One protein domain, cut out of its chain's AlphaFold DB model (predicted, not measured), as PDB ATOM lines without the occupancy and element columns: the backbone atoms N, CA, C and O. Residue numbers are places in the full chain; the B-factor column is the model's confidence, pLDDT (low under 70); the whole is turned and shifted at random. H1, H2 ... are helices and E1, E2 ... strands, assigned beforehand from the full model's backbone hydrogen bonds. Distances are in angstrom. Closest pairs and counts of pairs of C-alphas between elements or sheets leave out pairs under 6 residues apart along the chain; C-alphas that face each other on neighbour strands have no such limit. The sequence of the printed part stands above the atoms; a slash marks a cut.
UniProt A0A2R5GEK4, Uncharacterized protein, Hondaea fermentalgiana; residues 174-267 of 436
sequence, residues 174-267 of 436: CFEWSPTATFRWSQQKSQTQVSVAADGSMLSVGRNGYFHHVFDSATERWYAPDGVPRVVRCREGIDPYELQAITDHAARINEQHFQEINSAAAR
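Overview. This is residues 174 to 267 of the 436 residues of an uncharacterized protein of Hondaea fermentalgiana (UniProt A0A2R5GEK4). One twisted sheet of six strands has a long helix, H1, packed over one face and running along the strands, while its other face is bare. At one end of the length residues 262 to 267, of which 262 to 266 belong to H1, stick out free; at the other lies the loop around Glu 236. The 94 printed residues hold six named strands and then one named helix, of mixed class, in two layers, a sheet with a helix on one face. The sheet, E1 - E2 - E3 - E4 - E5 - E6, is a meander, each strand the antiparallel neighbour of the one before. The whole is compact, with a radius of gyration of the C-alphas of 13.7 A, and spans 52 by 24 by 23 A.

Along the chain. E1, residues 174 to 177, begins with C-alpha 174 at (14.776, 118.300, -23.293). E2 is residues 181 to 186, 16.4 A long, and E3 residues 191 to 196, 16.0 A. E4 is residues 202 to 205, E5 residues 211 to 216, 15.4 A, and E6 residues 219 to 223. H1, residues 243 to 266, is 34.3 A long and ends with C-alpha 266 at (19.825, 97.833, -26.677).

Arrangement. In hairpin E1 and E2, N 176 and O 183 are 3.0 A apart; in E2 and E3, N 184 and O 193, 2.8 A; in E3 and E4, N 194 and O 203, 2.8 A; in E4 and E5, N 204 and O 212, 2.8 A; in E5 and E6, N 213 and O 221, 2.8 A; these pairs are within hydrogen-bond range. H1 is on the sheet at a height of 8.3 A, over E3 and only just over E2 and E4, with 3 C-alphas on each. It runs along E3 at 25 degrees on the local plane; their closest C-alphas, Thr 192 and Asn 254, are 5.8 A apart. In H1 every O i to N i+4 pair is within hydrogen-bond range. E1 and E6 are edge strands and apart.

Size, cuts and confidence. The farthest C-alphas, Glu 236 and Arg 267, are 52.2 A apart. The printed part has no cut. The link E6 to H1, 19 residues, is long; the others are tight. Residue 217 is under 70 in pLDDT.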
ATOM      1  N   CYS A 174      13.487 117.616 -23.326       84.06
ATOM      2  CA  CYS A 174      14.776 118.300 -23.293       84.06
ATOM      3  C   CYS A 174      14.609 119.708 -23.865       84.06
ATOM      4  O   CYS A 174      13.918 119.892 -24.872       84.06
ATOM      5  N   PHE A 175      15.221 120.690 -23.210       87.06
ATOM      6  CA  PHE A 175      15.208 122.081 -23.637       87.06
ATOM      7  C   PHE A 175      16.640 122.560 -23.838       87.06
ATOM      8  O   PHE A 175      17.462 122.458 -22.930       87.06
ATOM      9  N   GLU A 176      16.906 123.127 -25.008       88.75
ATOM     10  CA  GLU A 176      18.159 123.809 -25.321       88.75
ATOM     11  C   GLU A 176      17.830 125.189 -25.897       88.75
ATOM     12  O   GLU A 176      16.779 125.382 -26.509       88.75
ATOM     13  N   TRP A 177      18.694 126.178 -25.699       88.56
ATOM     14  CA  TRP A 177      18.491 127.509 -26.260       88.56
ATOM     15  C   TRP A 177      19.790 128.091 -26.801       88.56
ATOM     16  O   TRP A 177      20.889 127.783 -26.352       88.56
ATOM     17  N   SER A 178      19.631 128.981 -27.771       89.12
ATOM     18  CA  SER A 178      20.677 129.778 -28.398       89.12
ATOM     19  C   SER A 178      20.153 131.206 -28.595       89.12
ATOM     20  O   SER A 178      18.938 131.421 -28.527       89.12
ATOM     21  N   PRO A 179      21.013 132.197 -28.889       90.81
ATOM     22  CA  PRO A 179      20.552 133.545 -29.229       90.81
ATOM     23  C   PRO A 179      19.581 133.587 -30.422       90.81
ATOM     24  O   PRO A 179      18.772 134.505 -30.523       90.81
ATOM     25  N   THR A 180      19.650 132.600 -31.319       93.44
ATOM     26  CA  THR A 180      18.869 132.546 -32.560       93.44
ATOM     27  C   THR A 180      17.601 131.701 -32.459       93.44
ATOM     28  O   THR A 180      16.695 131.875 -33.273       93.44
ATOM     29  N   ALA A 181      17.513 130.777 -31.497       95.56
ATOM     30  CA  ALA A 181      16.404 129.831 -31.401       95.56
ATOM     31  C   ALA A 181      16.304 129.130 -30.037       95.56
ATOM     32  O   ALA A 181      17.307 128.920 -29.354       95.56
ATOM     33  N   THR A 182      15.094 128.693 -29.683       91.62
ATOM     34  CA  THR A 182      14.825 127.757 -28.576       91.62
ATOM     35  C   THR A 182      14.433 126.398 -29.136       91.62
ATOM     36  O   THR A 182      13.565 126.331 -29.999       91.62
ATOM     37  N   PHE A 183      15.020 125.323 -28.623       95.50
ATOM     38  CA  PHE A 183      14.794 123.944 -29.036       95.50
ATOM     39  C   PHE A 183      14.087 123.173 -27.920       95.50
ATOM     40  O   PHE A 183      14.444 123.266 -26.746       95.50
ATOM     41  N   ARG A 184      13.080 122.389 -28.292       93.25
ATOM     42  CA  ARG A 184      12.320 121.517 -27.401       93.25
ATOM     43  C   ARG A 184      12.216 120.142 -28.032       93.25
ATOM     44  O   ARG A 184      11.473 119.964 -28.993       93.25
ATOM     45  N   TRP A 185      12.901 119.166 -27.462       94.50
ATOM     46  CA  TRP A 185      12.754 117.774 -27.864       94.50
ATOM     47  C   TRP A 185      11.718 117.067 -26.987       94.50
ATOM     48  O   TRP A 185      11.688 117.255 -25.771       94.50
ATOM     49  N   SER A 186      10.850 116.270 -27.612       88.94
ATOM     50  CA  SER A 186       9.818 115.473 -26.944       88.94
ATOM     51  C   SER A 186      10.009 113.997 -27.265       88.94
ATOM     52  O   SER A 186       9.901 113.602 -28.427       88.94
ATOM     53  N   GLN A 187      10.214 113.179 -26.227       87.12
ATOM     54  CA  GLN A 187      10.315 111.726 -26.368       87.12
ATOM     55  C   GLN A 187       9.054 111.120 -26.996       87.12
ATOM     56  O   GLN A 187       9.157 110.338 -27.938       87.12
ATOM     57  N   GLN A 188       7.873 111.532 -26.523       82.69
ATOM     58  CA  GLN A 188       6.582 111.040 -27.004       82.69
ATOM     59  C   GLN A 188       6.398 111.252 -28.511       82.69
ATOM     60  O   GLN A 188       5.942 110.357 -29.215       82.69
ATOM     61  N   LYS A 189       6.785 112.426 -29.021       83.38
ATOM     62  CA  LYS A 189       6.650 112.757 -30.447       83.38
ATOM     63  C   LYS A 189       7.859 112.347 -31.283       83.38
ATOM     64  O   LYS A 189       7.787 112.425 -32.504       83.38
ATOM     65  N   SER A 190       8.970 111.956 -30.647       90.00
ATOM     66  CA  SER A 190      10.266 111.739 -31.310       90.00
ATOM     67  C   SER A 190      10.613 112.888 -32.272       90.00
ATOM     68  O   SER A 190      10.976 112.676 -33.432       90.00
ATOM     69  N   GLN A 191      10.403 114.116 -31.788       94.38
ATOM     70  CA  GLN A 191      10.455 115.335 -32.587       94.38
ATOM     71  C   GLN A 191      11.128 116.462 -31.803       94.38
ATOM     72  O   GLN A 191      10.821 116.678 -30.624       94.38
ATOM     73  N   THR A 192      11.978 117.229 -32.486       96.31
ATOM     74  CA  THR A 192      12.486 118.515 -31.993       96.31
ATOM     75  C   THR A 192      11.636 119.642 -32.569       96.31
ATOM     76  O   THR A 192      11.550 119.807 -33.785       96.31
ATOM     77  N   GLN A 193      11.011 120.430 -31.701       96.19
ATOM     78  CA  GLN A 193      10.369 121.695 -32.045       96.19
ATOM     79  C   GLN A 193      11.343 122.846 -31.809       96.19
ATOM     80  O   GLN A 193      12.077 122.843 -30.825       96.19
ATOM     81  N   VAL A 194      11.328 123.842 -32.682       96.94
ATOM     82  CA  VAL A 194      12.203 125.010 -32.604       96.94
ATOM     83  C   VAL A 194      11.362 126.273 -32.695       96.94
ATOM     84  O   VAL A 194      10.548 126.396 -33.601       96.94
ATOM     85  N   SER A 195      11.565 127.218 -31.783       94.62
ATOM     86  CA  SER A 195      11.061 128.590 -31.902       94.62
ATOM     87  C   SER A 195      12.202 129.493 -32.354       94.62
ATOM     88  O   SER A 195      13.182 129.640 -31.621       94.62
ATOM     89  N   VAL A 196      12.094 130.090 -33.540       95.56
ATOM     90  CA  VAL A 196      13.109 130.994 -34.097       95.56
ATOM     91  C   VAL A 196      12.953 132.380 -33.474       95.56
ATOM     92  O   VAL A 196      11.870 132.960 -33.476       95.56
ATOM     93  N   ALA A 197      14.036 132.925 -32.921       91.19
ATOM     94  CA  ALA A 197      13.990 134.180 -32.170       91.19
ATOM     95  C   ALA A 197      13.786 135.414 -33.066       91.19
ATOM     96  O   ALA A 197      13.181 136.387 -32.627       91.19
ATOM     97  N   ALA A 198      14.292 135.372 -34.304       91.50
ATOM     98  CA  ALA A 198      14.293 136.514 -35.217       91.50
ATOM     99  C   ALA A 198      12.886 136.918 -35.689       91.50
ATOM    100  O   ALA A 198      12.592 138.103 -35.810       91.50
ATOM    101  N   ASP A 199      12.016 135.943 -35.951       92.56
ATOM    102  CA  ASP A 199      10.692 136.160 -36.543       92.56
ATOM    103  C   ASP A 199       9.544 135.493 -35.767       92.56
ATOM    104  O   ASP A 199       8.382 135.672 -36.124       92.56
ATOM    105  N   GLY A 200       9.849 134.735 -34.709       90.31
ATOM    106  CA  GLY A 200       8.863 133.984 -33.932       90.31
ATOM    107  C   GLY A 200       8.315 132.741 -34.638       90.31
ATOM    108  O   GLY A 200       7.372 132.135 -34.126       90.31
ATOM    109  N   SER A 201       8.881 132.358 -35.786       94.38
ATOM    110  CA  SER A 201       8.449 131.183 -36.538       94.38
ATOM    111  C   SER A 201       8.737 129.887 -35.779       94.38
ATOM    112  O   SER A 201       9.611 129.813 -34.910       94.38
ATOM    113  N   MET A 202       7.977 128.845 -36.103       95.94
ATOM    114  CA  MET A 202       8.109 127.523 -35.503       95.94
ATOM    115  C   MET A 202       8.628 126.531 -36.539       95.94
ATOM    116  O   MET A 202       8.035 126.381 -37.602       95.94
ATOM    117  N   LEU A 203       9.699 125.809 -36.222       96.56
ATOM    118  CA  LEU A 203      10.143 124.648 -36.990       96.56
ATOM    119  C   LEU A 203       9.865 123.379 -36.205       96.56
ATOM    120  O   LEU A 203       9.863 123.366 -34.974       96.56
ATOM    121  N   SER A 204       9.686 122.278 -36.913       95.62
ATOM    122  CA  SER A 204       9.652 120.969 -36.290       95.62
ATOM    123  C   SER A 204      10.332 119.938 -37.181       95.62
ATOM    124  O   SER A 204      10.126 119.931 -38.394       95.62
ATOM    125  N   VAL A 205      11.180 119.104 -36.579       96.31
ATOM    126  CA  VAL A 205      11.938 118.054 -37.268       96.31
ATOM    127  C   VAL A 205      11.684 116.719 -36.590       96.31
ATOM    128  O   VAL A 205      11.902 116.559 -35.387       96.31
ATOM    129  N   GLY A 206      11.144 115.784 -37.368       89.81
ATOM    130  CA  GLY A 206      10.867 114.420 -36.936       89.81
ATOM    131  C   GLY A 206      11.977 113.450 -37.334       89.81
ATOM    132  O   GLY A 206      13.045 113.829 -37.813       89.81
ATOM    133  N   ARG A 207      11.703 112.157 -37.162       85.56
ATOM    134  CA  ARG A 207      12.648 111.066 -37.452       85.56
ATOM    135  C   ARG A 207      12.985 110.900 -38.940       85.56
ATOM    136  O   ARG A 207      14.017 110.338 -39.276       85.56
ATOM    137  N   ASN A 208      12.119 111.382 -39.829       85.94
ATOM    138  CA  ASN A 208      12.340 111.349 -41.275       85.94
ATOM    139  C   ASN A 208      13.317 112.438 -41.765       85.94
ATOM    140  O   ASN A 208      13.642 112.458 -42.949       85.94
ATOM    141  N   GLY A 209      13.754 113.347 -40.885       89.94
ATOM    142  CA  GLY A 209      14.665 114.445 -41.214       89.94
ATOM    143  C   GLY A 209      14.029 115.596 -41.999       89.94
ATOM    144  O   GLY A 209      14.711 116.579 -42.271       89.94
ATOM    145  N   TYR A 210      12.743 115.511 -42.350       92.44
ATOM    146  CA  TYR A 210      12.041 116.620 -42.992       92.44
ATOM    147  C   TYR A 210      11.727 117.706 -41.968       92.44
ATOM    148  O   TYR A 210      11.379 117.424 -40.816       92.44
ATOM    149  N   PHE A 211      11.813 118.954 -42.418       95.06
ATOM    150  CA  PHE A 211      11.519 120.123 -41.606       95.06
ATOM    151  C   PHE A 211      10.169 120.704 -42.006       95.06
ATOM    152  O   PHE A 211       9.966 121.063 -43.165       95.06
ATOM    153  N   HIS A 212       9.274 120.842 -41.033       94.69
ATOM    154  CA  HIS A 212       8.031 121.590 -41.178       94.69
ATOM    155  C   HIS A 212       8.198 122.968 -40.534       94.69
ATOM    156  O   HIS A 212       8.448 123.054 -39.330       94.69
ATOM    157  N   HIS A 213       8.096 124.031 -41.331       95.75
ATOM    158  CA  HIS A 213       8.312 125.421 -40.928       95.75
ATOM    159  C   HIS A 213       7.027 126.231 -41.050       95.75
ATOM    160  O   HIS A 213       6.491 126.390 -42.142       95.75
ATOM    161  N   VAL A 214       6.576 126.789 -39.933       91.56
ATOM    162  CA  VAL A 214       5.392 127.639 -39.816       91.56
ATOM    163  C   VAL A 214       5.850 129.061 -39.483       91.56
ATOM    164  O   VAL A 214       6.315 129.316 -38.370       91.56
ATOM    165  N   PHE A 215       5.769 129.987 -40.444       85.50
ATOM    166  CA  PHE A 215       6.186 131.388 -40.248       85.50
ATOM    167  C   PHE A 215       5.135 132.211 -39.499       85.50
ATOM    168  O   PHE A 215       5.458 133.041 -38.654       85.50
ATOM    169  N   ASP A 216       3.875 131.971 -39.827       81.44
ATOM    170  CA  ASP A 216       2.682 132.543 -39.223       81.44
ATOM    171  C   ASP A 216       1.530 131.542 -39.388       81.44
ATOM    172  O   ASP A 216       1.721 130.459 -39.939       81.44
ATOM    173  N   SER A 217       0.328 131.874 -38.917       69.56
ATOM    174  CA  SER A 217      -0.837 130.985 -39.023       69.56
ATOM    175  C   SER A 217      -1.298 130.704 -40.463       69.56
ATOM    176  O   SER A 217      -2.269 129.973 -40.636       69.56
ATOM    177  N   ALA A 218      -0.668 131.299 -41.483       74.88
ATOM    178  CA  ALA A 218      -1.073 131.182 -42.882       74.88
ATOM    179  C   ALA A 218       0.016 130.601 -43.802       74.88
ATOM    180  O   ALA A 218      -0.308 130.123 -44.889       74.88
ATOM    181  N   THR A 219       1.290 130.644 -43.401       88.06
ATOM    182  CA  THR A 219       2.421 130.288 -44.264       88.06
ATOM    183  C   THR A 219       3.200 129.110 -43.696       88.06
ATOM    184  O   THR A 219       4.034 129.262 -42.796       88.06
ATOM    185  N   GLU A 220       2.976 127.946 -44.298       93.00
ATOM    186  CA  GLU A 220       3.666 126.698 -43.981       93.00
ATOM    187  C   GLU A 220       4.600 126.295 -45.129       93.00
ATOM    188  O   GLU A 220       4.293 126.487 -46.309       93.00
ATOM    189  N   ARG A 221       5.773 125.754 -44.793       94.12
ATOM    190  CA  ARG A 221       6.743 125.221 -45.756       94.12
ATOM    191  C   ARG A 221       7.327 123.908 -45.263       94.12
ATOM    192  O   ARG A 221       7.560 123.729 -44.071       94.12
ATOM    193  N   TRP A 222       7.621 123.027 -46.210       94.81
ATOM    194  CA  TRP A 222       8.278 121.751 -45.965       94.81
ATOM    195  C   TRP A 222       9.627 121.738 -46.670       94.81
ATOM    196  O   TRP A 222       9.710 122.061 -47.855       94.81
ATOM    197  N   TYR A 223      10.675 121.364 -45.944       95.50
ATOM    198  CA  TYR A 223      12.019 121.236 -46.494       95.50
ATOM    199  C   TYR A 223      12.511 119.800 -46.349       95.50
ATOM    200  O   TYR A 223      12.371 119.180 -45.290       95.50
ATOM    201  N   ALA A 224      13.122 119.291 -47.415       94.06
ATOM    202  CA  ALA A 224      13.984 118.121 -47.330       94.06
ATOM    203  C   ALA A 224      15.230 118.451 -46.476       94.06
ATOM    204  O   ALA A 224      15.570 119.634 -46.353       94.06
ATOM    205  N   PRO A 225      15.930 117.447 -45.911       90.50
ATOM    206  CA  PRO A 225      17.122 117.668 -45.086       90.50
ATOM    207  C   PRO A 225      18.187 118.568 -45.735       90.50
ATOM    208  O   PRO A 225      18.819 119.380 -45.069       90.50
ATOM    209  N   ASP A 226      18.357 118.447 -47.047       93.94
ATOM    210  CA  ASP A 226      19.281 119.206 -47.892       93.94
ATOM    211  C   ASP A 226      18.626 120.410 -48.597       93.94
ATOM    212  O   ASP A 226      19.311 121.223 -49.216       93.94
ATOM    213  N   GLY A 227      17.302 120.545 -48.483       95.25
ATOM    214  CA  GLY A 227      16.496 121.589 -49.113       95.25
ATOM    215  C   GLY A 227      16.244 122.820 -48.238       95.25
ATOM    216  O   GLY A 227      15.480 123.698 -48.644       95.25
ATOM    217  N   VAL A 228      16.835 122.894 -47.040       96.25
ATOM    218  CA  VAL A 228      16.656 124.042 -46.141       96.25
ATOM    219  C   VAL A 228      17.432 125.258 -46.671       96.25
ATOM    220  O   VAL A 228      18.642 125.166 -46.899       96.25
ATOM    221  N   PRO A 229      16.789 126.429 -46.839       96.50
ATOM    222  CA  PRO A 229      17.486 127.651 -47.217       96.50
ATOM    223  C   PRO A 229      18.579 128.020 -46.208       96.50
ATOM    224  O   PRO A 229      18.338 128.056 -45.004       96.50
ATOM    225  N   ARG A 230      19.767 128.388 -46.705       96.81
ATOM    226  CA  ARG A 230      20.872 128.875 -45.859       96.81
ATOM    227  C   ARG A 230      20.473 130.062 -45.002       96.81
ATOM    228  O   ARG A 230      20.728 130.071 -43.805       96.81
ATOM    229  N   VAL A 231      19.854 131.051 -45.637       95.19
ATOM    230  CA  VAL A 231      19.468 132.320 -45.025       95.19
ATOM    231  C   VAL A 231      18.039 132.636 -45.432       95.19
ATOM    232  O   VAL A 231      17.701 132.534 -46.614       95.19
ATOM    233  N   VAL A 232      17.214 133.047 -44.472       93.06
ATOM    234  CA  VAL A 232      15.836 133.476 -44.731       93.06
ATOM    235  C   VAL A 232      15.667 134.953 -44.398       93.06
ATOM    236  O   VAL A 232      16.252 135.471 -43.449       93.06
ATOM    237  N   ARG A 233      14.870 135.637 -45.221       91.44
ATOM    238  CA  ARG A 233      14.412 137.011 -45.009       91.44
ATOM    239  C   ARG A 233      12.905 136.967 -44.817       91.44
ATOM    240  O   ARG A 233      12.183 136.732 -45.782       91.44
ATOM    241  N   CYS A 234      12.446 137.118 -43.579       73.94
ATOM    242  CA  CYS A 234      11.042 136.868 -43.262       73.94
ATOM    243  C   CYS A 234      10.140 138.056 -43.551       73.94
ATOM    244  O   CYS A 234       9.067 137.848 -44.112       73.94
ATOM    245  N   ARG A 235      10.556 139.280 -43.204       81.75
ATOM    246  CA  ARG A 235       9.794 140.524 -43.426       81.75
ATOM    247  C   ARG A 235      10.740 141.726 -43.496       81.75
ATOM    248  O   ARG A 235      11.876 141.641 -43.029       81.75
ATOM    249  N   GLU A 236      10.275 142.837 -44.067       82.19
ATOM    250  CA  GLU A 236      10.987 144.117 -43.958       82.19
ATOM    251  C   GLU A 236      11.214 144.463 -42.480       82.19
ATOM    252  O   GLU A 236      10.300 144.360 -41.663       82.19
ATOM    253  N   GLY A 237      12.446 144.840 -42.136       84.88
ATOM    254  CA  GLY A 237      12.831 145.210 -40.770       84.88
ATOM    255  C   GLY A 237      13.292 144.060 -39.868       84.88
ATOM    256  O   GLY A 237      13.681 144.329 -38.737       84.88
ATOM    257  N   ILE A 238      13.289 142.808 -40.341       85.81
ATOM    258  CA  ILE A 238      13.910 141.680 -39.627       85.81
ATOM    259  C   ILE A 238      15.240 141.346 -40.296       85.81
ATOM    260  O   ILE A 238      15.284 141.097 -41.507       85.81
ATOM    261  N   ASP A 239      16.313 141.319 -39.507       90.38
ATOM    262  CA  ASP A 239      17.629 140.937 -40.005       90.38
ATOM    263  C   ASP A 239      17.614 139.493 -40.538       90.38
ATOM    264  O   ASP A 239      16.984 138.606 -39.950       90.38
ATOM    265  N   PRO A 240      18.294 139.228 -41.667       94.12
ATOM    266  CA  PRO A 240      18.426 137.877 -42.189       94.12
ATOM    267  C   PRO A 240      19.090 136.958 -41.160       94.12
ATOM    268  O   PRO A 240      20.069 137.339 -40.520       94.12
ATOM    269  N   TYR A 241      18.596 135.726 -41.048       95.25
ATOM    270  CA  TYR A 241      19.135 134.728 -40.123       95.25
ATOM    271  C   TYR A 241      19.462 133.409 -40.829       95.25
ATOM    272  O   TYR A 241      18.856 133.060 -41.848       95.25
ATOM    273  N   GLU A 242      20.436 132.675 -40.288       97.12
ATOM    274  CA  GLU A 242      20.939 131.416 -40.850       97.12
ATOM    275  C   GLU A 242      20.026 130.233 -40.495       97.12
ATOM    276  O   GLU A 242      20.275 129.488 -39.545       97.12
ATOM    277  N   LEU A 243      18.940 130.055 -41.254       96.62
ATOM    278  CA  LEU A 243      17.975 128.978 -41.013       96.62
ATOM    279  C   LEU A 243      18.628 127.587 -41.084       96.62
ATOM    280  O   LEU A 243      18.310 126.743 -40.249       96.62
ATOM    281  N   GLN A 244      19.574 127.366 -42.007       97.12
ATOM    282  CA  GLN A 244      20.266 126.076 -42.124       97.12
ATOM    283  C   GLN A 244      21.032 125.706 -40.842       97.12
ATOM    284  O   GLN A 244      20.961 124.568 -40.389       97.12
ATOM    285  N   ALA A 245      21.690 126.670 -40.191       97.06
ATOM    286  CA  ALA A 245      22.400 126.411 -38.937       97.06
ATOM    287  C   ALA A 245      21.436 126.001 -37.806       97.06
ATOM    288  O   ALA A 245      21.739 125.100 -37.019       97.06
ATOM    289  N   ILE A 246      20.253 126.626 -37.752       97.12
ATOM    290  CA  ILE A 246      19.196 126.293 -36.786       97.12
ATOM    291  C   ILE A 246      18.664 124.876 -37.042       97.12
ATOM    292  O   ILE A 246      18.522 124.091 -36.101       97.12
ATOM    293  N   THR A 247      18.386 124.523 -38.298       96.69
ATOM    294  CA  THR A 247      17.869 123.193 -38.653       96.69
ATOM    295  C   THR A 247      18.897 122.090 -38.438       96.69
ATOM    296  O   THR A 247      18.542 121.040 -37.901       96.69
ATOM    297  N   ASP A 248      20.170 122.338 -38.753       96.50
ATOM    298  CA  ASP A 248      21.263 121.394 -38.503       96.50
ATOM    299  C   ASP A 248      21.398 121.105 -37.004       96.50
ATOM    300  O   ASP A 248      21.592 119.960 -36.590       96.50
ATOM    301  N   HIS A 249      21.252 122.134 -36.164       96.69
ATOM    302  CA  HIS A 249      21.254 121.967 -34.713       96.69
ATOM    303  C   HIS A 249      20.053 121.154 -34.228       96.69
ATOM    304  O   HIS A 249      20.219 120.211 -33.456       96.69
ATOM    305  N   ALA A 250      18.852 121.458 -34.722       96.25
ATOM    306  CA  ALA A 250      17.644 120.718 -34.368       96.25
ATOM    307  C   ALA A 250      17.728 119.231 -34.760       96.25
ATOM    308  O   ALA A 250      17.295 118.368 -33.990       96.25
ATOM    309  N   ALA A 251      18.319 118.931 -35.922       95.94
ATOM    310  CA  ALA A 251      18.574 117.569 -36.379       95.94
ATOM    311  C   ALA A 251      19.585 116.842 -35.481       95.94
ATOM    312  O   ALA A 251      19.340 115.695 -35.117       95.94
ATOM    313  N   ARG A 252      20.669 117.512 -35.056       96.19
ATOM    314  CA  ARG A 252      21.634 116.943 -34.096       96.19
ATOM    315  C   ARG A 252      20.985 116.588 -32.761       96.19
ATOM    316  O   ARG A 252      21.208 115.482 -32.279       96.19
ATOM    317  N   ILE A 253      20.169 117.484 -32.194       93.94
ATOM    318  CA  ILE A 253      19.417 117.207 -30.955       93.94
ATOM    319  C   ILE A 253      18.542 115.965 -31.141       93.94
ATOM    320  O   ILE A 253      18.523 115.078 -30.286       93.94
ATOM    321  N   ASN A 254      17.818 115.896 -32.264       92.38
ATOM    322  CA  ASN A 254      16.909 114.787 -32.521       92.38
ATOM    323  C   ASN A 254      17.671 113.459 -32.645       92.38
ATOM    324  O   ASN A 254      17.300 112.485 -31.998       92.38
ATOM    325  N   GLU A 255      18.761 113.439 -33.417       93.75
ATOM    326  CA  GLU A 255      19.611 112.260 -33.611       93.75
ATOM    327  C   GLU A 255      20.263 111.803 -32.301       93.75
ATOM    328  O   GLU A 255      20.216 110.619 -31.975       93.75
ATOM    329  N   GLN A 256      20.811 112.729 -31.506       93.62
ATOM    330  CA  GLN A 256      21.431 112.406 -30.222       93.62
ATOM    331  C   GLN A 256      20.440 111.705 -29.289       93.62
ATOM    332  O   GLN A 256      20.722 110.617 -28.782       93.62
ATOM    333  N   HIS A 257      19.261 112.291 -29.076       91.44
ATOM    334  CA  HIS A 257      18.272 111.679 -28.193       91.44
ATOM    335  C   HIS A 257      17.707 110.378 -28.766       91.44
ATOM    336  O   HIS A 257      17.393 109.451 -28.016       91.44
ATOM    337  N   PHE A 258      17.636 110.259 -30.091       88.44
ATOM    338  CA  PHE A 258      17.258 109.013 -30.737       88.44
ATOM    339  C   PHE A 258      18.285 107.898 -30.470       88.44
ATOM    340  O   PHE A 258      17.915 106.775 -30.115       88.44
ATOM    341  N   GLN A 259      19.582 108.209 -30.551       90.94
ATOM    342  CA  GLN A 259      20.666 107.290 -30.194       90.94
ATOM    343  C   GLN A 259      20.659 106.930 -28.703       90.94
ATOM    344  O   GLN A 259      20.880 105.769 -28.350       90.94
ATOM    345  N   GLU A 260      20.357 107.877 -27.815       88.06
ATOM    346  CA  GLU A 260      20.209 107.618 -26.377       88.06
ATOM    347  C   GLU A 260      19.064 106.637 -26.088       88.06
ATOM    348  O   GLU A 260      19.251 105.685 -25.330       88.06
ATOM    349  N   ILE A 261      17.904 106.808 -26.731       85.56
ATOM    350  CA  ILE A 261      16.774 105.877 -26.590       85.56
ATOM    351  C   ILE A 261      17.155 104.487 -27.106       85.56
ATOM    352  O   ILE A 261      16.951 103.493 -26.408       85.56
ATOM    353  N   ASN A 262      17.734 104.400 -28.307       84.00
ATOM    354  CA  ASN A 262      18.090 103.112 -28.904       84.00
ATOM    355  C   ASN A 262      19.187 102.399 -28.118       84.00
ATOM    356  O   ASN A 262      19.118 101.189 -27.926       84.00
ATOM    357  N   SER A 263      20.189 103.134 -27.631       86.06
ATOM    358  CA  SER A 263      21.250 102.564 -26.803       86.06
ATOM    359  C   SER A 263      20.724 102.120 -25.440       86.06
ATOM    360  O   SER A 263      21.149 101.077 -24.952       86.06
ATOM    361  N   ALA A 264      19.770 102.840 -24.843       82.31
ATOM    362  CA  ALA A 264      19.090 102.407 -23.625       82.31
ATOM    363  C   ALA A 264      18.259 101.135 -23.856       82.31
ATOM    364  O   ALA A 264      18.300 100.234 -23.019       82.31
ATOM    365  N   ALA A 265      17.567 101.030 -24.996       79.94
ATOM    366  CA  ALA A 265      16.797  99.846 -25.378       79.94
ATOM    367  C   ALA A 265      17.685  98.636 -25.727       79.94
ATOM    368  O   ALA A 265      17.310  97.498 -25.460       79.94
ATOM    369  N   ALA A 266      18.874  98.873 -26.291       76.06
ATOM    370  CA  ALA A 266      19.825  97.833 -26.677       76.06
ATOM    371  C   ALA A 266      20.679  97.302 -25.511       76.06
ATOM    372  O   ALA A 266      21.409  96.324 -25.695       76.06
ATOM    373  N   ARG A 267      20.623  97.917 -24.317       76.69
ATOM    374  CA  ARG A 267      21.352  97.403 -23.149       76.69
ATOM    375  C   ARG A 267      20.845  95.994 -22.825       76.69
ATOM    376  O   ARG A 267      19.666  95.833 -22.507       76.69
TER     377      ARG A 267